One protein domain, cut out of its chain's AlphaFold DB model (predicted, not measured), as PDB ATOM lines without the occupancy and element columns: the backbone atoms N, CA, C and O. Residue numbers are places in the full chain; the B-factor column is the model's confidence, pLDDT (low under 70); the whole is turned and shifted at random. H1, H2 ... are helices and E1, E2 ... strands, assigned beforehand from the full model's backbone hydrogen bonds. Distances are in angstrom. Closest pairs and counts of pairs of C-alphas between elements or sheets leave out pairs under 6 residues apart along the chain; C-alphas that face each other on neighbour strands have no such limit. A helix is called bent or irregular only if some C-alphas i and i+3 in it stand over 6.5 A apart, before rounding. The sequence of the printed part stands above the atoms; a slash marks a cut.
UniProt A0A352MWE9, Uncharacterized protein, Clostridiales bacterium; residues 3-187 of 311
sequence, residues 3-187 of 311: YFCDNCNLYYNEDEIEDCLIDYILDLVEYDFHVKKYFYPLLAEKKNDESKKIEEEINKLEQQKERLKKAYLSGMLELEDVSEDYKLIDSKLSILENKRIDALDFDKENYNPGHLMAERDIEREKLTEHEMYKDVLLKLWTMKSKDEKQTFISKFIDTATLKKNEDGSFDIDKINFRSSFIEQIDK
ATOM      1  N   TYR A   3      11.398 171.510 141.505       81.44
ATOM      2  CA  TYR A   3      12.694 171.991 141.973       81.44
ATOM      3  C   TYR A   3      13.417 172.705 140.840       81.44
ATOM      4  O   TYR A   3      13.553 172.157 139.748       81.44
ATOM      5  N   PHE A   4      13.879 173.923 141.095       80.38
ATOM      6  CA  PHE A   4      14.729 174.652 140.164       80.38
ATOM      7  C   PHE A   4      16.193 174.272 140.394       80.38
ATOM      8  O   PHE A   4      16.629 174.132 141.534       80.38
ATOM      9  N   CYS A   5      16.945 174.082 139.315       81.88
ATOM     10  CA  CYS A   5      18.382 173.861 139.379       81.88
ATOM     11  C   CYS A   5      19.124 175.110 138.918       81.88
ATOM     12  O   CYS A   5      19.093 175.429 137.731       81.88
ATOM     13  N   ASP A   6      19.861 175.741 139.831       80.75
ATOM     14  CA  ASP A   6      20.599 176.987 139.574       80.75
ATOM     15  C   ASP A   6      21.696 176.834 138.513       80.75
ATOM     16  O   ASP A   6      22.051 177.781 137.817       80.75
ATOM     17  N   ASN A   7      22.235 175.622 138.353       82.50
ATOM     18  CA  ASN A   7      23.283 175.351 137.375       82.50
ATOM     19  C   ASN A   7      22.719 175.097 135.967       82.50
ATOM     20  O   ASN A   7      23.288 175.542 134.972       82.50
ATOM     21  N   CYS A   8      21.601 174.372 135.873       82.06
ATOM     22  CA  CYS A   8      20.977 174.017 134.595       82.06
ATOM     23  C   CYS A   8      19.935 175.045 134.133       82.06
ATOM     24  O   CYS A   8      19.558 175.034 132.964       82.06
ATOM     25  N   ASN A   9      19.454 175.906 135.036       83.75
ATOM     26  CA  ASN A   9      18.300 176.789 134.854       83.75
ATOM     27  C   ASN A   9      17.034 176.046 134.386       83.75
ATOM     28  O   ASN A   9      16.289 176.529 133.531       83.75
ATOM     29  N   LEU A  10      16.799 174.848 134.931       85.69
ATOM     30  CA  LEU A  10      15.664 173.986 134.593       85.69
ATOM     31  C   LEU A  10      14.845 173.629 135.830       85.69
ATOM     32  O   LEU A  10      15.362 173.592 136.945       85.69
ATOM     33  N   TYR A  11      13.572 173.320 135.591       85.31
ATOM     34  CA  TYR A  11      12.640 172.817 136.589       85.31
ATOM     35  C   TYR A  11      12.512 171.296 136.481       85.31
ATOM     36  O   TYR A  11      12.310 170.763 135.389       85.31
ATOM     37  N   TYR A  12      12.589 170.611 137.616       85.88
ATOM     38  CA  TYR A  12      12.452 169.163 137.736       85.88
ATOM     39  C   TYR A  12      11.254 168.817 138.604       85.88
ATOM     40  O   TYR A  12      11.039 169.465 139.627       85.88
ATOM     41  N   ASN A  13      10.453 167.840 138.187       88.00
ATOM     42  CA  ASN A  13       9.275 167.451 138.946       88.00
ATOM     43  C   ASN A  13       9.708 166.792 140.265       88.00
ATOM     44  O   ASN A  13      10.512 165.866 140.274       88.00
ATOM     45  N   GLU A  14       9.175 167.287 141.379       86.75
ATOM     46  CA  GLU A  14       9.398 166.725 142.713       86.75
ATOM     47  C   GLU A  14       8.981 165.257 142.786       86.75
ATOM     48  O   GLU A  14       9.696 164.479 143.403       86.75
ATOM     49  N   ASP A  15       7.895 164.872 142.110       88.12
ATOM     50  CA  ASP A  15       7.403 163.492 142.135       88.12
ATOM     51  C   ASP A  15       8.408 162.536 141.462       88.12
ATOM     52  O   ASP A  15       8.679 161.464 141.985       88.12
ATOM     53  N   GLU A  16       9.054 162.954 140.364       88.31
ATOM     54  CA  GLU A  16      10.095 162.156 139.686       88.31
ATOM     55  C   GLU A  16      11.342 161.970 140.564       88.31
ATOM     56  O   GLU A  16      12.000 160.930 140.529       88.31
ATOM     57  N   ILE A  17      11.671 162.987 141.363       88.25
ATOM     58  CA  ILE A  17      12.786 162.938 142.311       88.25
ATOM     59  C   ILE A  17      12.425 162.075 143.527       88.25
ATOM     60  O   ILE A  17      13.259 161.293 143.986       88.25
ATOM     61  N   GLU A  18      11.199 162.192 144.044       89.31
ATOM     62  CA  GLU A  18      10.702 161.349 145.133       89.31
ATOM     63  C   GLU A  18      10.676 159.877 144.708       89.31
ATOM     64  O   GLU A  18      11.182 159.034 145.446       89.31
ATOM     65  N   ASP A  19      10.183 159.579 143.503       88.69
ATOM     66  CA  ASP A  19      10.152 158.228 142.936       88.69
ATOM     67  C   ASP A  19      11.563 157.646 142.769       88.69
ATOM     68  O   ASP A  19      11.788 156.477 143.076       88.69
ATOM     69  N   CYS A  20      12.541 158.457 142.354       90.31
ATOM     70  CA  CYS A  20      13.949 158.051 142.293       90.31
ATOM     71  C   CYS A  20      14.500 157.663 143.682       90.31
ATOM     72  O   CYS A  20      15.254 156.701 143.815       90.31
ATOM     73  N   LEU A  21      14.102 158.391 144.731       90.94
ATOM     74  CA  LEU A  21      14.580 158.204 146.104       90.94
ATOM     75  C   LEU A  21      13.727 157.231 146.934       90.94
ATOM     76  O   LEU A  21      14.079 156.963 148.086       90.94
ATOM     77  N   ILE A  22      12.620 156.710 146.396       90.19
ATOM     78  CA  ILE A  22      11.575 156.075 147.206       90.19
ATOM     79  C   ILE A  22      12.082 154.871 147.995       90.19
ATOM     80  O   ILE A  22      11.763 154.749 149.174       90.19
ATOM     81  N   ASP A  23      12.916 154.018 147.402       86.25
ATOM     82  CA  ASP A  23      13.428 152.836 148.096       86.25
ATOM     83  C   ASP A  23      14.344 153.234 149.274       86.25
ATOM     84  O   ASP A  23      14.176 152.715 150.377       86.25
ATOM     85  N   TYR A  24      15.201 154.252 149.109       88.44
ATOM     86  CA  TYR A  24      16.005 154.808 150.210       88.44
ATOM     87  C   TYR A  24      15.134 155.427 151.304       88.44
ATOM     88  O   TYR A  24      15.408 155.272 152.494       88.44
ATOM     89  N   ILE A  25      14.076 156.141 150.917       92.25
ATOM     90  CA  ILE A  25      13.131 156.728 151.868       92.25
ATOM     91  C   ILE A  25      12.423 155.623 152.655       92.25
ATOM     92  O   ILE A  25      12.288 155.740 153.873       92.25
ATOM     93  N   LEU A  26      11.994 154.546 151.996       90.75
ATOM     94  CA  LEU A  26      11.335 153.420 152.651       90.75
ATOM     95  C   LEU A  26      12.274 152.684 153.617       90.75
ATOM     96  O   LEU A  26      11.825 152.322 154.705       90.75
ATOM     97  N   ASP A  27      13.560 152.545 153.288       88.69
ATOM     98  CA  ASP A  27      14.572 152.007 154.209       88.69
ATOM     99  C   ASP A  27      14.743 152.897 155.450       88.69
ATOM    100  O   ASP A  27      14.812 152.404 156.579       88.69
ATOM    101  N   LEU A  28      14.742 154.223 155.276       93.12
ATOM    102  CA  LEU A  28      14.776 155.167 156.395       93.12
ATOM    103  C   LEU A  28      13.490 155.113 157.231       93.12
ATOM    104  O   LEU A  28      13.552 155.226 158.455       93.12
ATOM    105  N   VAL A  29      12.323 154.925 156.603       92.31
ATOM    106  CA  VAL A  29      11.036 154.735 157.301       92.31
ATOM    107  C   VAL A  29      11.049 153.442 158.109       92.31
ATOM    108  O   VAL A  29      10.628 153.454 159.267       92.31
ATOM    109  N   GLU A  30      11.563 152.348 157.538       90.06
ATOM    110  CA  GLU A  30      11.771 151.082 158.247       90.06
ATOM    111  C   GLU A  30      12.699 151.286 159.453       90.06
ATOM    112  O   GLU A  30      12.366 150.869 160.567       90.06
ATOM    113  N   TYR A  31      13.832 151.968 159.254       91.38
ATOM    114  CA  TYR A  31      14.779 152.287 160.319       91.38
ATOM    115  C   TYR A  31      14.122 153.099 161.441       91.38
ATOM    116  O   TYR A  31      14.150 152.676 162.595       91.38
ATOM    117  N   ASP A  32      13.497 154.234 161.119       91.38
ATOM    118  CA  ASP A  32      12.876 155.131 162.099       91.38
ATOM    119  C   ASP A  32      11.788 154.414 162.904       91.38
ATOM    120  O   ASP A  32      11.743 154.530 164.131       91.38
ATOM    121  N   PHE A  33      10.951 153.622 162.226       89.44
ATOM    122  CA  PHE A  33       9.897 152.832 162.852       89.44
ATOM    123  C   PHE A  33      10.464 151.830 163.866       89.44
ATOM    124  O   PHE A  33      10.030 151.801 165.021       89.44
ATOM    125  N   HIS A  34      11.463 151.037 163.468       88.38
ATOM    126  CA  HIS A  34      12.019 149.992 164.330       88.38
ATOM    127  C   HIS A  34      12.913 150.529 165.430       88.38
ATOM    128  O   HIS A  34      12.862 150.029 166.551       88.38
ATOM    129  N   VAL A  35      13.719 151.548 165.150       89.06
ATOM    130  CA  VAL A  35      14.611 152.128 166.154       89.06
ATOM    131  C   VAL A  35      13.809 152.776 167.267       89.06
ATOM    132  O   VAL A  35      14.066 152.475 168.434       89.06
ATOM    133  N   LYS A  36      12.770 153.549 166.931       86.88
ATOM    134  CA  LYS A  36      11.824 154.096 167.916       86.88
ATOM    135  C   LYS A  36      11.168 153.020 168.761       86.88
ATOM    136  O   LYS A  36      11.019 153.191 169.967       86.88
ATOM    137  N   LYS A  37      10.751 151.930 168.120       89.31
ATOM    138  CA  LYS A  37       9.968 150.886 168.774       89.31
ATOM    139  C   LYS A  37      10.813 149.956 169.645       89.31
ATOM    140  O   LYS A  37      10.369 149.586 170.726       89.31
ATOM    141  N   TYR A  38      12.008 149.591 169.186       89.69
ATOM    142  CA  TYR A  38      12.807 148.519 169.782       89.69
ATOM    143  C   TYR A  38      14.165 148.977 170.314       89.69
ATOM    144  O   TYR A  38      14.628 148.443 171.317       89.69
ATOM    145  N   PHE A  39      14.832 149.940 169.672       91.25
ATOM    146  CA  PHE A  39      16.275 150.141 169.872       91.25
ATOM    147  C   PHE A  39      16.675 151.446 170.565       91.25
ATOM    148  O   PHE A  39      17.835 151.580 170.946       91.25
ATOM    149  N   TYR A  40      15.744 152.365 170.826       89.50
ATOM    150  CA  TYR A  40      15.987 153.549 171.666       89.50
ATOM    151  C   TYR A  40      16.701 153.237 172.996       89.50
ATOM    152  O   TYR A  40      17.662 153.941 173.315       89.50
ATOM    153  N   PRO A  41      16.347 152.164 173.734       88.00
ATOM    154  CA  PRO A  41      17.060 151.810 174.962       88.00
ATOM    155  C   PRO A  41      18.540 151.470 174.771       88.00
ATOM    156  O   PRO A  41      19.337 151.620 175.695       88.00
ATOM    157  N   LEU A  42      18.916 151.005 173.577       89.12
ATOM    158  CA  LEU A  42      20.296 150.659 173.238       89.12
ATOM    159  C   LEU A  42      21.119 151.881 172.817       89.12
ATOM    160  O   LEU A  42      22.343 151.844 172.938       89.12
ATOM    161  N   LEU A  43      20.450 152.932 172.335       88.62
ATOM    162  CA  LEU A  43      21.058 154.195 171.920       88.62
ATOM    163  C   LEU A  43      21.290 155.157 173.084       88.62
ATOM    164  O   LEU A  43      22.264 155.899 173.047       88.62
ATOM    165  N   ALA A  44      20.414 155.143 174.092       84.25
ATOM    166  CA  ALA A  44      20.492 156.069 175.217       84.25
ATOM    167  C   ALA A  44      21.832 155.968 175.965       84.25
ATOM    168  O   ALA A  44      22.440 154.897 176.005       84.25
ATOM    169  N   GLU A  45      22.286 157.035 176.624       73.81
ATOM    170  CA  GLU A  45      23.500 157.090 177.449       73.81
ATOM    171  C   GLU A  45      23.162 157.377 178.925       73.81
ATOM    172  O   GLU A  45      22.007 157.291 179.327       73.81
ATOM    173  N   LYS A  46      24.161 157.527 179.814       66.25
ATOM    174  CA  LYS A  46      23.873 157.738 181.248       66.25
ATOM    175  C   LYS A  46      23.140 159.071 181.456       66.25
ATOM    176  O   LYS A  46      23.502 160.080 180.866       66.25
ATOM    177  N   LYS A  47      22.163 159.032 182.369       62.84
ATOM    178  CA  LYS A  47      21.204 160.093 182.707       62.84
ATOM    179  C   LYS A  47      21.830 161.484 182.863       62.84
ATOM    180  O   LYS A  47      22.757 161.649 183.651       62.84
ATOM    181  N   ASN A  48      21.183 162.476 182.254       56.88
ATOM    182  CA  ASN A  48      21.189 163.869 182.699       56.88
ATOM    183  C   ASN A  48      19.736 164.374 182.738       56.88
ATOM    184  O   ASN A  48      18.952 164.081 181.840       56.88
ATOM    185  N   ASP A  49      19.384 165.175 183.747       62.03
ATOM    186  CA  ASP A  49      18.053 165.793 183.943       62.03
ATOM    187  C   ASP A  49      17.782 166.949 182.940       62.03
ATOM    188  O   ASP A  49      17.087 167.927 183.214       62.03
ATOM    189  N   GLU A  50      18.410 166.884 181.761       72.75
ATOM    190  CA  GLU A  50      18.424 167.933 180.736       72.75
ATOM    191  C   GLU A  50      17.365 167.722 179.646       72.75
ATOM    192  O   GLU A  50      17.187 168.596 178.797       72.75
ATOM    193  N   SER A  51      16.611 166.618 179.692       76.62
ATOM    194  CA  SER A  51      15.594 166.262 178.690       76.62
ATOM    195  C   SER A  51      14.568 167.378 178.457       76.62
ATOM    196  O   SER A  51      14.288 167.719 177.310       76.62
ATOM    197  N   LYS A  52      14.091 168.029 179.528       80.00
ATOM    198  CA  LYS A  52      13.158 169.168 179.434       80.00
ATOM    199  C   LYS A  52      13.756 170.369 178.703       80.00
ATOM    200  O   LYS A  52      13.078 170.993 177.897       80.00
ATOM    201  N   LYS A  53      15.030 170.691 178.956       85.88
ATOM    202  CA  LYS A  53      15.713 171.813 178.286       85.88
ATOM    203  C   LYS A  53      15.921 171.521 176.803       85.88
ATOM    204  O   LYS A  53      15.717 172.405 175.979       85.88
ATOM    205  N   ILE A  54      16.292 170.280 176.480       89.38
ATOM    206  CA  ILE A  54      16.452 169.813 175.099       89.38
ATOM    207  C   ILE A  54      15.116 169.920 174.353       89.38
ATOM    208  O   ILE A  54      15.074 170.440 173.242       89.38
ATOM    209  N   GLU A  55      14.016 169.493 174.974       87.12
ATOM    210  CA  GLU A  55      12.677 169.580 174.384       87.12
ATOM    211  C   GLU A  55      12.223 171.034 174.169       87.12
ATOM    212  O   GLU A  55      11.707 171.376 173.104       87.12
ATOM    213  N   GLU A  56      12.475 171.929 175.127       90.50
ATOM    214  CA  GLU A  56      12.222 173.365 174.959       90.50
ATOM    215  C   GLU A  56      13.038 173.985 173.814       90.50
ATOM    216  O   GLU A  56      12.534 174.855 173.099       90.50
ATOM    217  N   GLU A  57      14.294 173.571 173.631       94.00
ATOM    218  CA  GLU A  57      15.155 174.059 172.551       94.00
ATOM    219  C   GLU A  57      14.699 173.551 171.178       94.00
ATOM    220  O   GLU A  57      14.598 174.349 170.242       94.00
ATOM    221  N   ILE A  58      14.333 172.268 171.074       92.62
ATOM    222  CA  ILE A  58      13.728 171.682 169.867       92.62
ATOM    223  C   ILE A  58      12.475 172.475 169.477       92.62
ATOM    224  O   ILE A  58      12.389 172.973 168.355       92.62
ATOM    225  N   ASN A  59      11.561 172.699 170.427       93.06
ATOM    226  CA  ASN A  59      10.327 173.449 170.184       93.06
ATOM    227  C   ASN A  59      10.598 174.881 169.685       93.06
ATOM    228  O   ASN A  59       9.893 175.386 168.807       93.06
ATOM    229  N   LYS A  60      11.624 175.562 170.216       95.25
ATOM    230  CA  LYS A  60      12.015 176.908 169.754       95.25
ATOM    231  C   LYS A  60      12.538 176.894 168.319       95.25
ATOM    232  O   LYS A  60      12.178 177.777 167.542       95.25
ATOM    233  N   LEU A  61      13.367 175.912 167.969       95.00
ATOM    234  CA  LEU A  61      13.926 175.762 166.624       95.00
ATOM    235  C   LEU A  61      12.846 175.410 165.592       95.00
ATOM    236  O   LEU A  61      12.823 175.994 164.510       95.00
ATOM    237  N   GLU A  62      11.901 174.536 165.937       90.75
ATOM    238  CA  GLU A  62      10.748 174.223 165.081       90.75
ATOM    239  C   GLU A  62       9.873 175.463 164.842       90.75
ATOM    240  O   GLU A  62       9.527 175.781 163.702       90.75
ATOM    241  N   GLN A  63       9.601 176.250 165.889       92.56
ATOM    242  CA  GLN A  63       8.906 177.532 165.740       92.56
ATOM    243  C   GLN A  63       9.684 178.531 164.876       92.56
ATOM    244  O   GLN A  63       9.070 179.332 164.168       92.56
ATOM    245  N   GLN A  64      11.018 178.520 164.932       93.31
ATOM    246  CA  GLN A  64      11.851 179.362 164.077       93.31
ATOM    247  C   GLN A  64      11.712 178.968 162.601       93.31
ATOM    248  O   GLN A  64      11.510 179.862 161.777       93.31
ATOM    249  N   LYS A  65      11.717 177.666 162.265       90.75
ATOM    250  CA  LYS A  65      11.448 177.199 160.889       90.75
ATOM    251  C   LYS A  65      10.088 177.677 160.394       90.75
ATOM    252  O   LYS A  65       9.994 178.238 159.309       90.75
ATOM    253  N   GLU A  66       9.049 177.550 161.216       89.94
ATOM    254  CA  GLU A  66       7.703 178.005 160.850       89.94
ATOM    255  C   GLU A  66       7.629 179.515 160.579       89.94
ATOM    256  O   GLU A  66       6.902 179.965 159.690       89.94
ATOM    257  N   ARG A  67       8.392 180.329 161.319       89.69
ATOM    258  CA  ARG A  67       8.469 181.779 161.074       89.69
ATOM    259  C   ARG A  67       9.188 182.095 159.766       89.69
ATOM    260  O   ARG A  67       8.680 182.910 159.000       89.69
ATOM    261  N   LEU A  68      10.315 181.438 159.501       89.69
ATOM    262  CA  LEU A  68      11.072 181.588 158.255       89.69
ATOM    263  C   LEU A  68      10.232 181.176 157.037       89.69
ATOM    264  O   LEU A  68      10.152 181.929 156.069       89.69
ATOM    265  N   LYS A  69       9.497 180.057 157.130       87.31
ATOM    266  CA  LYS A  69       8.532 179.624 156.108       87.31
ATOM    267  C   LYS A  69       7.516 180.712 155.783       87.31
ATOM    268  O   LYS A  69       7.261 181.010 154.620       87.31
ATOM    269  N   LYS A  70       6.912 181.306 156.817       88.56
ATOM    270  CA  LYS A  70       5.907 182.365 156.658       88.56
ATOM    271  C   LYS A  70       6.507 183.623 156.037       88.56
ATOM    272  O   LYS A  70       5.878 184.200 155.157       88.56
ATOM    273  N   ALA A  71       7.705 184.019 156.465       87.00
ATOM    274  CA  ALA A  71       8.412 185.171 155.914       87.00
ATOM    275  C   ALA A  71       8.726 184.981 154.418       87.00
ATOM    276  O   ALA A  71       8.402 185.863 153.621       87.00
ATOM    277  N   TYR A  72       9.223 183.803 154.024       84.38
ATOM    278  CA  TYR A  72       9.424 183.424 152.622       84.38
ATOM    279  C   TYR A  72       8.128 183.498 151.806       84.38
ATOM    280  O   TYR A  72       8.059 184.199 150.801       84.38
ATOM    281  N   LEU A  73       7.054 182.852 152.277       85.31
ATOM    282  CA  LEU A  73       5.752 182.869 151.592       85.31
ATOM    283  C   LEU A  73       5.152 184.279 151.470       85.31
ATOM    284  O   LEU A  73       4.362 184.532 150.565       85.31
ATOM    285  N   SER A  74       5.512 185.191 152.376       87.56
ATOM    286  CA  SER A  74       5.112 186.601 152.316       87.56
ATOM    287  C   SER A  74       6.012 187.482 151.436       87.56
ATOM    288  O   SER A  74       5.732 188.672 151.309       87.56
ATOM    289  N   GLY A  75       7.073 186.925 150.840       83.94
ATOM    290  CA  GLY A  75       8.041 187.651 150.011       83.94
ATOM    291  C   GLY A  75       8.992 188.556 150.801       83.94
ATOM    292  O   GLY A  75       9.556 189.485 150.236       83.94
ATOM    293  N   MET A  76       9.132 188.335 152.114       79.62
ATOM    294  CA  MET A  76      10.024 189.125 152.977       79.62
ATOM    295  C   MET A  76      11.471 188.617 152.983       79.62
ATOM    296  O   MET A  76      12.354 189.347 153.422       79.62
ATOM    297  N   LEU A  77      11.694 187.371 152.562       83.25
ATOM    298  CA  LEU A  77      13.000 186.717 152.509       83.25
ATOM    299  C   LEU A  77      13.163 186.018 151.163       83.25
ATOM    300  O   LEU A  77      12.185 185.491 150.628       83.25
ATOM    301  N   GLU A  78      14.400 185.971 150.680       81.94
ATOM    302  CA  GLU A  78      14.778 185.213 149.489       81.94
ATOM    303  C   GLU A  78      14.958 183.722 149.818       81.94
ATOM    304  O   GLU A  78      15.142 183.325 150.976       81.94
ATOM    305  N   LEU A  79      14.865 182.871 148.794       79.50
ATOM    306  CA  LEU A  79      14.938 181.416 148.957       79.50
ATOM    307  C   LEU A  79      16.306 180.971 149.490       79.50
ATOM    308  O   LEU A  79      16.380 180.039 150.295       79.50
ATOM    309  N   GLU A  80      17.372 181.630 149.045       79.38
ATOM    310  CA  GLU A  80      18.751 181.331 149.418       79.38
ATOM    311  C   GLU A  80      18.959 181.509 150.927       79.38
ATOM    312  O   GLU A  80      19.403 180.571 151.595       79.38
ATOM    313  N   ASP A  81      18.530 182.648 151.480       78.31
ATOM    314  CA  ASP A  81      18.632 182.958 152.914       78.31
ATOM    315  C   ASP A  81      17.866 181.929 153.764       78.31
ATOM    316  O   ASP A  81      18.357 181.413 154.771       78.31
ATOM    317  N   VAL A  82      16.654 181.572 153.327       83.38
ATOM    318  CA  VAL A  82      15.793 180.606 154.027       83.38
ATOM    319  C   VAL A  82      16.404 179.203 153.990       83.38
ATOM    320  O   VAL A  82      16.327 178.469 154.978       83.38
ATOM    321  N   SER A  83      17.020 178.823 152.869       81.62
ATOM    322  CA  SER A  83      17.664 177.520 152.674       81.62
ATOM    323  C   SER A  83      18.871 177.334 153.595       81.62
ATOM    324  O   SER A  83      19.005 176.285 154.234       81.62
ATOM    325  N   GLU A  84      19.733 178.348 153.714       85.69
ATOM    326  CA  GLU A  84      20.893 178.306 154.611       85.69
ATOM    327  C   GLU A  84      20.473 178.213 156.084       85.69
ATOM    328  O   GLU A  84      20.956 177.337 156.816       85.69
ATOM    329  N   ASP A  85      19.503 179.031 156.500       87.94
ATOM    330  CA  ASP A  85      18.962 178.992 157.858       87.94
ATOM    331  C   ASP A  85      18.297 177.644 158.172       87.94
ATOM    332  O   ASP A  85      18.494 177.083 159.255       87.94
ATOM    333  N   TYR A  86      17.550 177.073 157.222       87.00
ATOM    334  CA  TYR A  86      16.945 175.748 157.377       87.00
ATOM    335  C   TYR A  86      17.999 174.664 157.577       87.00
ATOM    336  O   TYR A  86      17.851 173.842 158.483       87.00
ATOM    337  N   LYS A  87      19.079 174.670 156.785       86.62
ATOM    338  CA  LYS A  87      20.184 173.708 156.933       86.62
ATOM    339  C   LYS A  87      20.827 173.803 158.312       86.62
ATOM    340  O   LYS A  87      21.101 172.769 158.936       86.62
ATOM    341  N   LEU A  88      21.041 175.021 158.813       90.06
ATOM    342  CA  LEU A  88      21.602 175.246 160.143       90.06
ATOM    343  C   LEU A  88      20.657 174.754 161.245       90.06
ATOM    344  O   LEU A  88      21.099 174.073 162.175       90.06
ATOM    345  N   ILE A  89      19.363 175.074 161.147       92.00
ATOM    346  CA  ILE A  89      18.360 174.637 162.123       92.00
ATOM    347  C   ILE A  89      18.225 173.112 162.114       92.00
ATOM    348  O   ILE A  89      18.281 172.504 163.182       92.00
ATOM    349  N   ASP A  90      18.125 172.480 160.945       89.25
ATOM    350  CA  ASP A  90      18.004 171.021 160.834       89.25
ATOM    351  C   ASP A  90      19.233 170.302 161.404       89.25
ATOM    352  O   ASP A  90      19.102 169.271 162.064       89.25
ATOM    353  N   SER A  91      20.427 170.878 161.231       89.31
ATOM    354  CA  SER A  91      21.656 170.336 161.824       89.31
ATOM    355  C   SER A  91      21.608 170.377 163.351       89.31
ATOM    356  O   SER A  91      21.939 169.390 164.008       89.31
ATOM    357  N   LYS A  92      21.132 171.488 163.930       93.06
ATOM    358  CA  LYS A  92      20.944 171.618 165.384       93.06
ATOM    359  C   LYS A  92      19.872 170.666 165.909       93.06
ATOM    360  O   LYS A  92      20.107 169.999 166.913       93.06
ATOM    361  N   LEU A  93      18.729 170.570 165.225       92.69
ATOM    362  CA  LEU A  93      17.641 169.659 165.585       92.69
ATOM    363  C   LEU A  93      18.121 168.208 165.612       92.69
ATOM    364  O   LEU A  93      17.837 167.488 166.563       92.69
ATOM    365  N   SER A  94      18.904 167.794 164.616       88.31
ATOM    366  CA  SER A  94      19.430 166.431 164.545       88.31
ATOM    367  C   SER A  94      20.395 166.103 165.700       88.31
ATOM    368  O   SER A  94      20.343 165.013 166.265       88.31
ATOM    369  N   ILE A  95      21.222 167.066 166.123       90.00
ATOM    370  CA  ILE A  95      22.090 166.921 167.307       90.00
ATOM    371  C   ILE A  95      21.260 166.852 168.598       90.00
ATOM    372  O   ILE A  95      21.539 166.031 169.472       90.00
ATOM    373  N   LEU A  96      20.251 167.715 168.740       91.81
ATOM    374  CA  LEU A  96      19.371 167.730 169.914       91.81
ATOM    375  C   LEU A  96      18.542 166.448 170.028       91.81
ATOM    376  O   LEU A  96      18.320 165.975 171.137       91.81
ATOM    377  N   GLU A  97      18.134 165.857 168.907       87.88
ATOM    378  CA  GLU A  97      17.456 164.560 168.863       87.88
ATOM    379  C   GLU A  97      18.329 163.429 169.430       87.88
ATOM    380  O   GLU A  97      17.858 162.679 170.285       87.88
ATOM    381  N   ASN A  98      19.610 163.349 169.054       86.06
ATOM    382  CA  ASN A  98      20.539 162.382 169.658       86.06
ATOM    383  C   ASN A  98      20.684 162.614 171.164       86.06
ATOM    384  O   ASN A  98      20.488 161.688 171.945       86.06
ATOM    385  N   LYS A  99      20.906 163.866 171.586       88.62
ATOM    386  CA  LYS A  99      20.982 164.212 173.016       88.62
ATOM    387  C   LYS A  99      19.702 163.860 173.772       88.62
ATOM    388  O   LYS A  99      19.757 163.474 174.936       88.62
ATOM    389  N   ARG A 100      18.541 164.001 173.126       86.94
ATOM    390  CA  ARG A 100      17.248 163.621 173.699       86.94
ATOM    391  C   ARG A 100      17.186 162.117 173.934       86.94
ATOM    392  O   ARG A 100      16.759 161.720 175.011       86.94
ATOM    393  N   ILE A 101      17.613 161.310 172.959       85.25
ATOM    394  CA  ILE A 101      17.703 159.849 173.097       85.25
ATOM    395  C   ILE A 101      18.689 159.486 174.211       85.25
ATOM    396  O   ILE A 101      18.348 158.683 175.076       85.25
ATOM    397  N   ASP A 102      19.858 160.127 174.245       83.88
ATOM    398  CA  ASP A 102      20.881 159.917 175.273       83.88
ATOM    399  C   ASP A 102      20.366 160.216 176.690       83.88
ATOM    400  O   ASP A 102      20.761 159.543 177.638       83.88
ATOM    401  N   ALA A 103      19.458 161.186 176.834       82.19
ATOM    402  CA  ALA A 103      18.848 161.569 178.106       82.19
ATOM    403  C   ALA A 103      17.673 160.673 178.548       82.19
ATOM    404  O   ALA A 103      17.148 160.873 179.649       82.19
ATOM    405  N   LEU A 104      17.225 159.719 177.722       80.00
ATOM    406  CA  LEU A 104      16.126 158.824 178.089       80.00
ATOM    407  C   LEU A 104      16.528 157.911 179.254       80.00
ATOM    408  O   LEU A 104      17.600 157.305 179.268       80.00
ATOM    409  N   ASP A 105      15.633 157.789 180.235       73.38
ATOM    410  CA  ASP A 105      15.851 156.938 181.401       73.38
ATOM    411  C   ASP A 105      15.493 155.484 181.083       73.38
ATOM    412  O   ASP A 105      14.355 155.045 181.263       73.38
ATOM    413  N   PHE A 106      16.482 154.745 180.587       73.38
ATOM    414  CA  PHE A 106      16.380 153.309 180.375       73.38
ATOM    415  C   PHE A 106      17.305 152.547 181.318       73.38
ATOM    416  O   PHE A 106      18.493 152.853 181.452       73.38
ATOM    417  N   ASP A 107      16.776 151.483 181.919       67.69
ATOM    418  CA  ASP A 107      17.592 150.521 182.648       67.69
ATOM    419  C   ASP A 107      18.323 149.599 181.662       67.69
ATOM    420  O   ASP A 107      17.819 148.547 181.266       67.69
ATOM    421  N   LYS A 108      19.510 150.034 181.222       64.56
ATOM    422  CA  LYS A 108      20.332 149.343 180.215       64.56
ATOM    423  C   LYS A 108      20.624 147.882 180.549       64.56
ATOM    424  O   LYS A 108      20.819 147.099 179.623       64.56
ATOM    425  N   GLU A 109      20.665 147.508 181.828       63.69
ATOM    426  CA  GLU A 109      20.946 146.125 182.235       63.69
ATOM    427  C   GLU A 109      19.811 145.164 181.844       63.69
ATOM    428  O   GLU A 109      20.052 143.969 181.668       63.69
ATOM    429  N   ASN A 110      18.603 145.686 181.609       69.38
ATOM    430  CA  ASN A 110      17.430 144.890 181.246       69.38
ATOM    431  C   ASN A 110      17.223 144.736 179.732       69.38
ATOM    432  O   ASN A 110      16.425 143.897 179.311       69.38
ATOM    433  N   TYR A 111      17.922 145.513 178.898       82.94
ATOM    434  CA  TYR A 111      17.730 145.479 177.447       82.94
ATOM    435  C   TYR A 111      18.747 144.565 176.773       82.94
ATOM    436  O   TYR A 111      19.937 144.863 176.679       82.94
ATOM    437  N   ASN A 112      18.255 143.441 176.259       88.44
ATOM    438  CA  ASN A 112      19.054 142.462 175.537       88.44
ATOM    439  C   ASN A 112      18.963 142.708 174.013       88.44
ATOM    440  O   ASN A 112      17.881 142.536 173.447       88.44
ATOM    441  N   PRO A 113      20.068 143.057 173.321       91.12
ATOM    442  CA  PRO A 113      20.040 143.333 171.883       91.12
ATOM    443  C   PRO A 113      19.535 142.162 171.030       91.12
ATOM    444  O   PRO A 113      18.749 142.372 170.109       91.12
ATOM    445  N   GLY A 114      19.933 140.926 171.355       91.50
ATOM    446  CA  GLY A 114      19.488 139.731 170.633       91.50
ATOM    447  C   GLY A 114      17.985 139.490 170.788       91.50
ATOM    448  O   GLY A 114      17.315 139.120 169.827       91.50
ATOM    449  N   HIS A 115      17.440 139.766 171.975       92.25
ATOM    450  CA  HIS A 115      16.002 139.699 172.233       92.25
ATOM    451  C   HIS A 115      15.220 140.737 171.416       92.25
ATOM    452  O   HIS A 115      14.311 140.363 170.680       92.25
ATOM    453  N   LEU A 116      15.616 142.013 171.476       93.19
ATOM    454  CA  LEU A 116      14.954 143.098 170.737       93.19
ATOM    455  C   LEU A 116      15.008 142.868 169.218       93.19
ATOM    456  O   LEU A 116      14.023 143.072 168.511       93.19
ATOM    457  N   MET A 117      16.145 142.376 168.713       93.38
ATOM    458  CA  MET A 117      16.295 142.006 167.305       93.38
ATOM    459  C   MET A 117      15.343 140.868 166.906       93.38
ATOM    460  O   MET A 117      14.769 140.898 165.820       93.38
ATOM    461  N   ALA A 118      15.144 139.876 167.780       94.06
ATOM    462  CA  ALA A 118      14.198 138.790 167.538       94.06
ATOM    463  C   ALA A 118      12.750 139.283 167.523       94.06
ATOM    464  O   ALA A 118      11.996 138.873 166.647       94.06
ATOM    465  N   GLU A 119      12.357 140.170 168.441       93.56
ATOM    466  CA  GLU A 119      11.003 140.741 168.457       93.56
ATOM    467  C   GLU A 119      10.692 141.520 167.174       93.56
ATOM    468  O   GLU A 119       9.631 141.316 166.577       93.56
ATOM    469  N   ARG A 120      11.643 142.342 166.712       92.31
ATOM    470  CA  ARG A 120      11.554 143.036 165.421       92.31
ATOM    471  C   ARG A 120      11.373 142.053 164.266       92.31
ATOM    472  O   ARG A 120      10.477 142.217 163.439       92.31
ATOM    473  N   ASP A 121      12.225 141.030 164.198       92.19
ATOM    474  CA  ASP A 121      12.206 140.066 163.098       92.19
ATOM    475  C   ASP A 121      10.924 139.204 163.123       92.19
ATOM    476  O   ASP A 121      10.380 138.906 162.064       92.19
ATOM    477  N   ILE A 122      10.369 138.876 164.300       91.44
ATOM    478  CA  ILE A 122       9.067 138.191 164.427       91.44
ATOM    479  C   ILE A 122       7.936 139.049 163.857       91.44
ATOM    480  O   ILE A 122       7.102 138.538 163.107       91.44
ATOM    481  N   GLU A 123       7.875 140.337 164.210       89.50
ATOM    482  CA  GLU A 123       6.861 141.243 163.658       89.50
ATOM    483  C   GLU A 123       6.996 141.346 162.137       89.50
ATOM    484  O   GLU A 123       6.006 141.217 161.410       89.50
ATOM    485  N   ARG A 124       8.227 141.515 161.649       88.06
ATOM    486  CA  ARG A 124       8.508 141.599 160.219       88.06
ATOM    487  C   ARG A 124       8.095 140.329 159.481       88.06
ATOM    488  O   ARG A 124       7.463 140.432 158.430       88.06
ATOM    489  N   GLU A 125       8.394 139.149 160.018       86.94
ATOM    490  CA  GLU A 125       7.973 137.876 159.424       86.94
ATOM    491  C   GLU A 125       6.447 137.753 159.383       86.94
ATOM    492  O   GLU A 125       5.895 137.455 158.323       86.94
ATOM    493  N   LYS A 126       5.749 138.095 160.477       83.12
ATOM    494  CA  LYS A 126       4.276 138.103 160.524       83.12
ATOM    495  C   LYS A 126       3.680 139.016 159.446       83.12
ATOM    496  O   LYS A 126       2.747 138.615 158.757       83.12
ATOM    497  N   LEU A 127       4.232 140.213 159.247       80.25
ATOM    498  CA  LEU A 127       3.768 141.149 158.214       80.25
ATOM    499  C   LEU A 127       4.136 140.699 156.789       80.25
ATOM    500  O   LEU A 127       3.352 140.894 155.859       80.25
ATOM    501  N   THR A 128       5.302 140.077 156.610       76.19
ATOM    502  CA  THR A 128       5.792 139.612 155.302       76.19
ATOM    503  C   THR A 128       5.030 138.383 154.810       76.19
ATOM    504  O   THR A 128       4.740 138.287 153.621       76.19
ATOM    505  N   GLU A 129       4.650 137.455 155.695       63.34
ATOM    506  CA  GLU A 129       3.812 136.295 155.334       63.34
ATOM    507  C   GLU A 129       2.460 136.693 154.719       63.34
ATOM    508  O   GLU A 129       1.880 135.934 153.939       63.34
ATOM    509  N   HIS A 130       1.986 137.894 155.048       60.28
ATOM    510  CA  HIS A 130       0.729 138.457 154.568       60.28
ATOM    511  C   HIS A 130       0.932 139.430 153.396       60.28
ATOM    512  O   HIS A 130      -0.025 140.083 152.998       60.28
ATOM    513  N   GLU A 131       2.159 139.547 152.869       67.19
ATOM    514  CA  GLU A 131       2.550 140.501 151.814       67.19
ATOM    515  C   GLU A 131       2.330 141.981 152.201       67.19
ATOM    516  O   GLU A 131       2.457 142.870 151.372       67.19
ATOM    517  N   MET A 132       2.085 142.277 153.484       72.25
ATOM    518  CA  MET A 132       1.702 143.615 153.954       72.25
ATOM    519  C   MET A 132       2.892 144.499 154.324       72.25
ATOM    520  O   MET A 132       2.712 145.683 154.581       72.25
ATOM    521  N   TYR A 133       4.103 143.950 154.443       76.25
ATOM    522  CA  TYR A 133       5.211 144.689 155.053       76.25
ATOM    523  C   TYR A 133       5.605 145.941 154.256       76.25
ATOM    524  O   TYR A 133       5.655 147.034 154.820       76.25
ATOM    525  N   LYS A 134       5.809 145.805 152.936       76.94
ATOM    526  CA  LYS A 134       6.109 146.951 152.061       76.94
ATOM    527  C   LYS A 134       4.934 147.936 152.021       76.94
ATOM    528  O   LYS A 134       5.158 149.140 152.096       76.94
ATOM    529  N   ASP A 135       3.700 147.435 152.019       80.00
ATOM    530  CA  ASP A 135       2.490 148.265 152.045       80.00
ATOM    531  C   ASP A 135       2.358 149.074 153.340       80.00
ATOM    532  O   ASP A 135       1.946 150.231 153.307       80.00
ATOM    533  N   VAL A 136       2.732 148.503 154.489       84.19
ATOM    534  CA  VAL A 136       2.752 149.212 155.776       84.19
ATOM    535  C   VAL A 136       3.757 150.359 155.730       84.19
ATOM    536  O   VAL A 136       3.398 151.478 156.093       84.19
ATOM    537  N   LEU A 137       4.981 150.121 155.247       86.56
ATOM    538  CA  LEU A 137       6.001 151.168 155.121       86.56
ATOM    539  C   LEU A 137       5.564 152.265 154.142       86.56
ATOM    540  O   LEU A 137       5.635 153.451 154.466       86.56
ATOM    541  N   LEU A 138       5.020 151.880 152.984       87.31
ATOM    542  CA  LEU A 138       4.498 152.823 151.999       87.31
ATOM    543  C   LEU A 138       3.325 153.633 152.561       87.31
ATOM    544  O   LEU A 138       3.226 154.834 152.327       87.31
ATOM    545  N   LYS A 139       2.453 153.016 153.360       88.56
ATOM    546  CA  LYS A 139       1.357 153.707 154.043       88.56
ATOM    547  C   LYS A 139       1.875 154.694 155.091       88.56
ATOM    548  O   LYS A 139       1.393 155.821 155.143       88.56
ATOM    549  N   LEU A 140       2.875 154.308 155.887       89.38
ATOM    550  CA  LEU A 140       3.534 155.202 156.850       89.38
ATOM    551  C   LEU A 140       4.175 156.416 156.167       89.38
ATOM    552  O   LEU A 140       4.193 157.496 156.757       89.38
ATOM    553  N   TRP A 141       4.687 156.247 154.946       93.06
ATOM    554  CA  TRP A 141       5.238 157.330 154.133       93.06
ATOM    555  C   TRP A 141       4.154 158.216 153.504       93.06
ATOM    556  O   TRP A 141       4.158 159.430 153.680       93.06
ATOM    557  N   THR A 142       3.189 157.614 152.808       89.94
ATOM    558  CA  THR A 142       2.142 158.327 152.052       89.94
ATOM    559  C   THR A 142       1.130 159.055 152.938       89.94
ATOM    560  O   THR A 142       0.516 160.017 152.487       89.94
ATOM    561  N   MET A 143       0.972 158.645 154.202       91.56
ATOM    562  CA  MET A 143       0.143 159.358 155.183       91.56
ATOM    563  C   MET A 143       0.774 160.654 155.706       91.56
ATOM    564  O   MET A 143       0.071 161.445 156.330       91.56
ATOM    565  N   LYS A 144       2.073 160.881 155.475       91.69
ATOM    566  CA  LYS A 144       2.751 162.112 155.896       91.69
ATOM    567  C   LYS A 144       2.358 163.268 154.987       91.69
ATOM    568  O   LYS A 144       2.386 163.156 153.761       91.69
ATOM    569  N   SER A 145       2.066 164.409 155.594       91.25
ATOM    570  CA  SER A 145       2.012 165.688 154.891       91.25
ATOM    571  C   SER A 145       3.377 166.039 154.285       91.25
ATOM    572  O   SER A 145       4.418 165.511 154.680       91.25
ATOM    573  N   LYS A 146       3.389 166.979 153.336       85.69
ATOM    574  CA  LYS A 146       4.619 167.463 152.691       85.69
ATOM    575  C   LYS A 146       5.666 167.949 153.705       85.69
ATOM    576  O   LYS A 146       6.841 167.615 153.585       85.69
ATOM    577  N   ASP A 147       5.230 168.683 154.726       84.06
ATOM    578  CA  ASP A 147       6.116 169.214 155.767       84.06
ATOM    579  C   ASP A 147       6.695 168.099 156.653       84.06
ATOM    580  O   ASP A 147       7.872 168.133 157.025       84.06
ATOM    581  N   GLU A 148       5.900 167.067 156.949       89.69
ATOM    582  CA  GLU A 148       6.364 165.884 157.679       89.69
ATOM    583  C   GLU A 148       7.351 165.057 156.852       89.69
ATOM    584  O   GLU A 148       8.348 164.594 157.404       89.69
ATOM    585  N   LYS A 149       7.116 164.896 155.542       91.56
ATOM    586  CA  LYS A 149       8.054 164.234 154.622       91.56
ATOM    587  C   LYS A 149       9.391 164.970 154.568       91.56
ATOM    588  O   LYS A 149      10.435 164.344 154.737       91.56
ATOM    589  N   GLN A 150       9.362 166.293 154.408       86.69
ATOM    590  CA  GLN A 150      10.570 167.118 154.405       86.69
ATOM    591  C   GLN A 150      11.327 166.987 155.731       86.69
ATOM    592  O   GLN A 150      12.524 166.715 155.733       86.69
ATOM    593  N   THR A 151      10.631 167.134 156.861       87.25
ATOM    594  CA  THR A 151      11.239 167.016 158.194       87.25
ATOM    595  C   THR A 151      11.835 165.627 158.415       87.25
ATOM    596  O   THR A 151      12.920 165.500 158.976       87.25
ATOM    597  N   PHE A 152      11.146 164.587 157.949       92.31
ATOM    598  CA  PHE A 152      11.619 163.213 158.017       92.31
ATOM    599  C   PHE A 152      12.909 163.015 157.215       92.31
ATOM    600  O   PHE A 152      13.901 162.566 157.780       92.31
ATOM    601  N   ILE A 153      12.931 163.402 155.935       92.06
ATOM    602  CA  ILE A 153      14.125 163.287 155.084       92.06
ATOM    603  C   ILE A 153      15.286 164.082 155.691       92.06
ATOM    604  O   ILE A 153      16.379 163.538 155.850       92.06
ATOM    605  N   SER A 154      15.030 165.324 156.118       89.38
ATOM    606  CA  SER A 154      16.027 166.191 156.753       89.38
ATOM    607  C   SER A 154      16.640 165.583 158.012       89.38
ATOM    608  O   SER A 154      17.755 165.959 158.351       89.38
ATOM    609  N   LYS A 155      15.976 164.664 158.726       90.69
ATOM    610  CA  LYS A 155      16.583 164.015 159.902       90.69
ATOM    611  C   LYS A 155      17.761 163.115 159.535       90.69
ATOM    612  O   LYS A 155      18.705 163.031 160.320       90.69
ATOM    613  N   PHE A 156      17.714 162.479 158.365       93.12
ATOM    614  CA  PHE A 156      18.654 161.429 157.968       93.12
ATOM    615  C   PHE A 156      19.602 161.863 156.855       93.12
ATOM    616  O   PHE A 156      20.794 161.573 156.920       93.12
ATOM    617  N   ILE A 157      19.087 162.564 155.846       92.56
ATOM    618  CA  ILE A 157      19.838 162.975 154.663       92.56
ATOM    619  C   ILE A 157      20.285 164.425 154.843       92.56
ATOM    620  O   ILE A 157      19.483 165.306 155.157       92.56
ATOM    621  N   ASP A 158      21.581 164.661 154.663       90.88
ATOM    622  CA  ASP A 158      22.154 166.004 154.588       90.88
ATOM    623  C   ASP A 158      22.048 166.537 153.155       90.88
ATOM    624  O   ASP A 158      21.426 167.565 152.896       90.88
ATOM    625  N   THR A 159      22.589 165.786 152.192       91.25
ATOM    626  CA  THR A 159      22.524 166.126 150.765       91.25
ATOM    627  C   THR A 159      22.375 164.874 149.904       91.25
ATOM    628  O   THR A 159      22.916 163.819 150.230       91.25
ATOM    629  N   ALA A 160      21.669 164.997 148.781       91.81
ATOM    630  CA  ALA A 160      21.585 163.975 147.742       91.81
ATOM    631  C   ALA A 160      22.011 164.582 146.401       91.81
ATOM    632  O   ALA A 160      21.591 165.682 146.045       91.81
ATOM    633  N   THR A 161      22.875 163.880 145.678       92.25
ATOM    634  CA  THR A 161      23.324 164.222 144.329       92.25
ATOM    635  C   THR A 161      22.677 163.245 143.366       92.25
ATOM    636  O   THR A 161      22.860 162.034 143.494       92.25
ATOM    637  N   LEU A 162      21.908 163.782 142.422       90.62
ATOM    638  CA  LEU A 162      21.208 163.016 141.400       90.62
ATOM    639  C   LEU A 162      21.820 163.321 140.038       90.62
ATOM    640  O   LEU A 162      22.146 164.471 139.733       90.62
ATOM    641  N   LYS A 163      21.941 162.292 139.208       89.94
ATOM    642  CA  LYS A 163      22.369 162.406 137.823       89.94
ATOM    643  C   LYS A 163      21.165 162.204 136.920       89.94
ATOM    644  O   LYS A 163      20.454 161.217 137.045       89.94
ATOM    645  N   LYS A 164      20.955 163.135 135.992       87.44
ATOM    646  CA  LYS A 164      19.940 162.980 134.953       87.44
ATOM    647  C   LYS A 164      20.502 162.171 133.786       87.44
ATOM    648  O   LYS A 164      21.570 162.501 133.265       87.44
ATOM    649  N   ASN A 165      19.768 161.150 133.379       88.12
ATOM    650  CA  ASN A 165      20.076 160.304 132.238       88.12
ATOM    651  C   ASN A 165      19.570 160.913 130.925       88.12
ATOM    652  O   ASN A 165      18.744 161.831 130.911       88.12
ATOM    653  N   GLU A 166      20.068 160.390 129.803       88.31
ATOM    654  CA  GLU A 166      19.676 160.834 128.457       88.31
ATOM    655  C   GLU A 166      18.178 160.630 128.182       88.31
ATOM    656  O   GLU A 166      17.565 161.432 127.479       88.31
ATOM    657  N   ASP A 167      17.579 159.593 128.771       87.38
ATOM    658  CA  ASP A 167      16.148 159.279 128.670       87.38
ATOM    659  C   ASP A 167      15.259 160.145 129.580       87.38
ATOM    660  O   ASP A 167      14.034 160.043 129.539       87.38
ATOM    661  N   GLY A 168      15.867 161.025 130.379       82.44
ATOM    662  CA  GLY A 168      15.182 161.922 131.298       82.44
ATOM    663  C   GLY A 168      14.999 161.381 132.713       82.44
ATOM    664  O   GLY A 168      14.613 162.174 133.573       82.44
ATOM    665  N   SER A 169      15.311 160.106 132.970       86.69
ATOM    666  CA  SER A 169      15.279 159.511 134.311       86.69
ATOM    667  C   SER A 169      16.390 160.059 135.215       86.69
ATOM    668  O   SER A 169      17.350 160.679 134.744       86.69
ATOM    669  N   PHE A 170      16.257 159.842 136.523       88.75
ATOM    670  CA  PHE A 170      17.275 160.193 137.507       88.75
ATOM    671  C   PHE A 170      17.870 158.942 138.137       88.75
ATOM    672  O   PHE A 170      17.134 158.060 138.572       88.75
ATOM    673  N   ASP A 171      19.192 158.943 138.261       90.12
ATOM    674  CA  ASP A 171      19.937 158.005 139.087       90.12
ATOM    675  C   ASP A 171      20.525 158.726 140.296       90.12
ATOM    676  O   ASP A 171      20.933 159.891 140.233       90.12
ATOM    677  N   ILE A 172      20.621 158.007 141.407       92.06
ATOM    678  CA  ILE A 172      21.281 158.496 142.612       92.06
ATOM    679  C   ILE A 172      22.788 158.316 142.435       92.06
ATOM    680  O   ILE A 172      23.282 157.194 142.369       92.06
ATOM    681  N   ASP A 173      23.524 159.425 142.389       92.88
ATOM    682  CA  ASP A 173      24.990 159.413 142.333       92.88
ATOM    683  C   ASP A 173      25.586 159.305 143.741       92.88
ATOM    684  O   ASP A 173      26.484 158.506 144.006       92.88
ATOM    685  N   LYS A 174      25.051 160.089 144.687       93.06
ATOM    686  CA  LYS A 174      25.538 160.100 146.069       93.06
ATOM    687  C   LYS A 174      24.477 160.560 147.055       93.06
ATOM    688  O   LYS A 174      23.814 161.565 146.828       93.06
ATOM    689  N   ILE A 175      24.411 159.907 148.211       91.94
ATOM    690  CA  ILE A 175      23.680 160.399 149.383       91.94
ATOM    691  C   ILE A 175      24.691 160.624 150.507       91.94
ATOM    692  O   ILE A 175      25.458 159.726 150.850       91.94
ATOM    693  N   ASN A 176      24.709 161.830 151.073       92.81
ATOM    694  CA  ASN A 176      25.433 162.130 152.301       92.81
ATOM    695  C   ASN A 176      24.434 162.117 153.460       92.81
ATOM    696  O   ASN A 176      23.475 162.891 153.484       92.81
ATOM    697  N   PHE A 177      24.668 161.228 154.416       93.19
ATOM    698  CA  PHE A 177      23.863 161.111 155.624       93.19
ATOM    699  C   PHE A 177      24.323 162.087 156.705       93.19
ATOM    700  O   PHE A 177      25.500 162.445 156.780       93.19
ATOM    701  N   ARG A 178      23.400 162.486 157.583       92.00
ATOM    702  CA  ARG A 178      23.725 163.303 158.752       92.00
ATOM    703  C   ARG A 178      24.627 162.535 159.709       92.00
ATOM    704  O   ARG A 178      24.400 161.358 159.982       92.00
ATOM    705  N   SER A 179      25.608 163.225 160.284       91.38
ATOM    706  CA  SER A 179      26.553 162.633 161.240       91.38
ATOM    707  C   SER A 179      25.864 162.030 162.465       91.38
ATOM    708  O   SER A 179      26.286 160.994 162.956       91.38
ATOM    709  N   SER A 180      24.779 162.647 162.928       89.88
ATOM    710  CA  SER A 180      23.925 162.154 164.014       89.88
ATOM    711  C   SER A 180      23.286 160.800 163.698       89.88
ATOM    712  O   SER A 180      23.230 159.935 164.567       89.88
ATOM    713  N   PHE A 181      22.825 160.598 162.461       92.69
ATOM    714  CA  PHE A 181      22.297 159.311 162.016       92.69
ATOM    715  C   PHE A 181      23.414 158.265 161.921       92.69
ATOM    716  O   PHE A 181      23.238 157.151 162.406       92.69
ATOM    717  N   ILE A 182      24.585 158.637 161.389       91.50
ATOM    718  CA  ILE A 182      25.763 157.754 161.347       91.50
ATOM    719  C   ILE A 182      26.168 157.322 162.767       91.50
ATOM    720  O   ILE A 182      26.396 156.142 162.996       91.50
ATOM    721  N   GLU A 183      26.168 158.242 163.734       90.94
ATOM    722  CA  GLU A 183      26.463 157.945 165.141       90.94
ATOM    723  C   GLU A 183      25.471 156.934 165.740       90.94
ATOM    724  O   GLU A 183      25.879 156.004 166.436       90.94
ATOM    725  N   GLN A 184      24.169 157.075 165.455       92.19
ATOM    726  CA  GLN A 184      23.181 156.084 165.889       92.19
ATOM    727  C   GLN A 184      23.465 154.712 165.269       92.19
ATOM    728  O   GLN A 184      23.428 153.704 165.973       92.19
ATOM    729  N   ILE A 185      23.769 154.665 163.970       91.75
ATOM    730  CA  ILE A 185      24.110 153.421 163.275       91.75
ATOM    731  C   ILE A 185      25.360 152.785 163.885       91.75
ATOM    732  O   ILE A 185      25.321 151.594 164.172       91.75
ATOM    733  N   ASP A 186      26.417 153.551 164.156       90.31
ATOM    734  CA  ASP A 186      27.634 153.055 164.811       90.31
ATOM    735  C   ASP A 186      27.325 152.489 166.210       90.31
ATOM    736  O   ASP A 186      27.713 151.362 166.523       90.31
ATOM    737  N   LYS A 187      26.524 153.194 167.024       90.88
ATOM    738  CA  LYS A 187      26.080 152.699 168.342       90.88
ATOM    739  C   LYS A 187      25.330 151.367 168.225       90.88
ATOM    740  O   LYS A 187      25.586 150.448 169.001       90.88
TER     741      LYS A 187
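AT A GLANCE: This is residues 3 to 187 of the 311 residues of an uncharacterized protein of Clostridiales bacterium (UniProt A0A352MWE9). A long helical hairpin, H2 and H3, makes one side of the domain; the long helix H1 runs roughly the same way as H3, with the short H6 between these two. H4 and H5 pack on H1, the strand hairpin E3 and E4 lies beside residues 16 to 28 of H1, and a small hairpin, E1 and E2, sits at one end, where residues 5 to 10 stick out. The printed part has 185 residues with seven named helices and four named strands, in the order E1 E2 H1 H2 H3 H4 H5 H6 E3 E4 H7, the strands in two antiparallel pairs; the class is mostly helix. It is only just compact, close to loose, with a radius of gyration of the C-alphas of 19.0 A and spans of 56 by 43 by 27 A.

HOW THE PARTS SIT: E1, residues 3 to 5, and E2, residues 10 to 13, form an antiparallel hairpin, with N 3 and O 12 at 2.8 A. H1, residues 14 to 43, is irregular, with C-alphas 20 and 23 7.8 A apart, and has a kink of 69 degrees near residue 37. H2, residues 51 to 73, and H3, residues 79 to 102, form a helical hairpin; they touch, closest at the C-alphas of Ser 51 and Arg 100, 5.9 A, at a shallow tilt of 16 degrees, opposite ways. H4, residues 113 to 129, touches residues 34 to 42 of H1, closest at the C-alphas of Tyr 38 and Leu 116, 5.9 A, at a steep tilt of 43 degrees. H5, residues 133 to 142, touches H1, closest at the C-alphas of Leu 26 and Leu 137, 6.3 A, only just about perpendicular at 70.3 degrees. H6, residues 146 to 156, only just touches H3, with 3 pairs of C-alphas within 8 A, the closest being Ser 94 and Lys 155, 6.0 A. E3, residues 157 to 164, and E4, residues 170 to 177, form an antiparallel hairpin, with N 161 and O 174 at 2.8 A; E4 bends by 59 degrees at residue 173. H7, residues 179 to 187, touches H3, closest at the C-alphas of Ile 95 and Ser 180, 6.1 A, at a shallow tilt of 23 degrees. Every O i to N i+4 pair is within hydrogen-bond range in H2, H3, H4, H5 and H7; H1 has 21 of 26 and H6 6 of 7.

IN THESE COORDINATES: E1 begins at C-alpha 3, (12.694, 171.991, 141.973). From first to last C-alpha, H1 measures 33.9 A, H2 33.3 A, H3 34.5 A and H4 24.2 A. H7 ends at C-alpha 187, (26.080, 152.699, 168.342).

THE WHOLE: The C-alphas farthest apart, those of Asn 9 and Glu 109, are 56.5 A apart. The printed part has no cut and no long link. Mean pLDDT of the printed part is 86.4; residues 46 to 49, 107 to 110 and 129 to 131 are under 70.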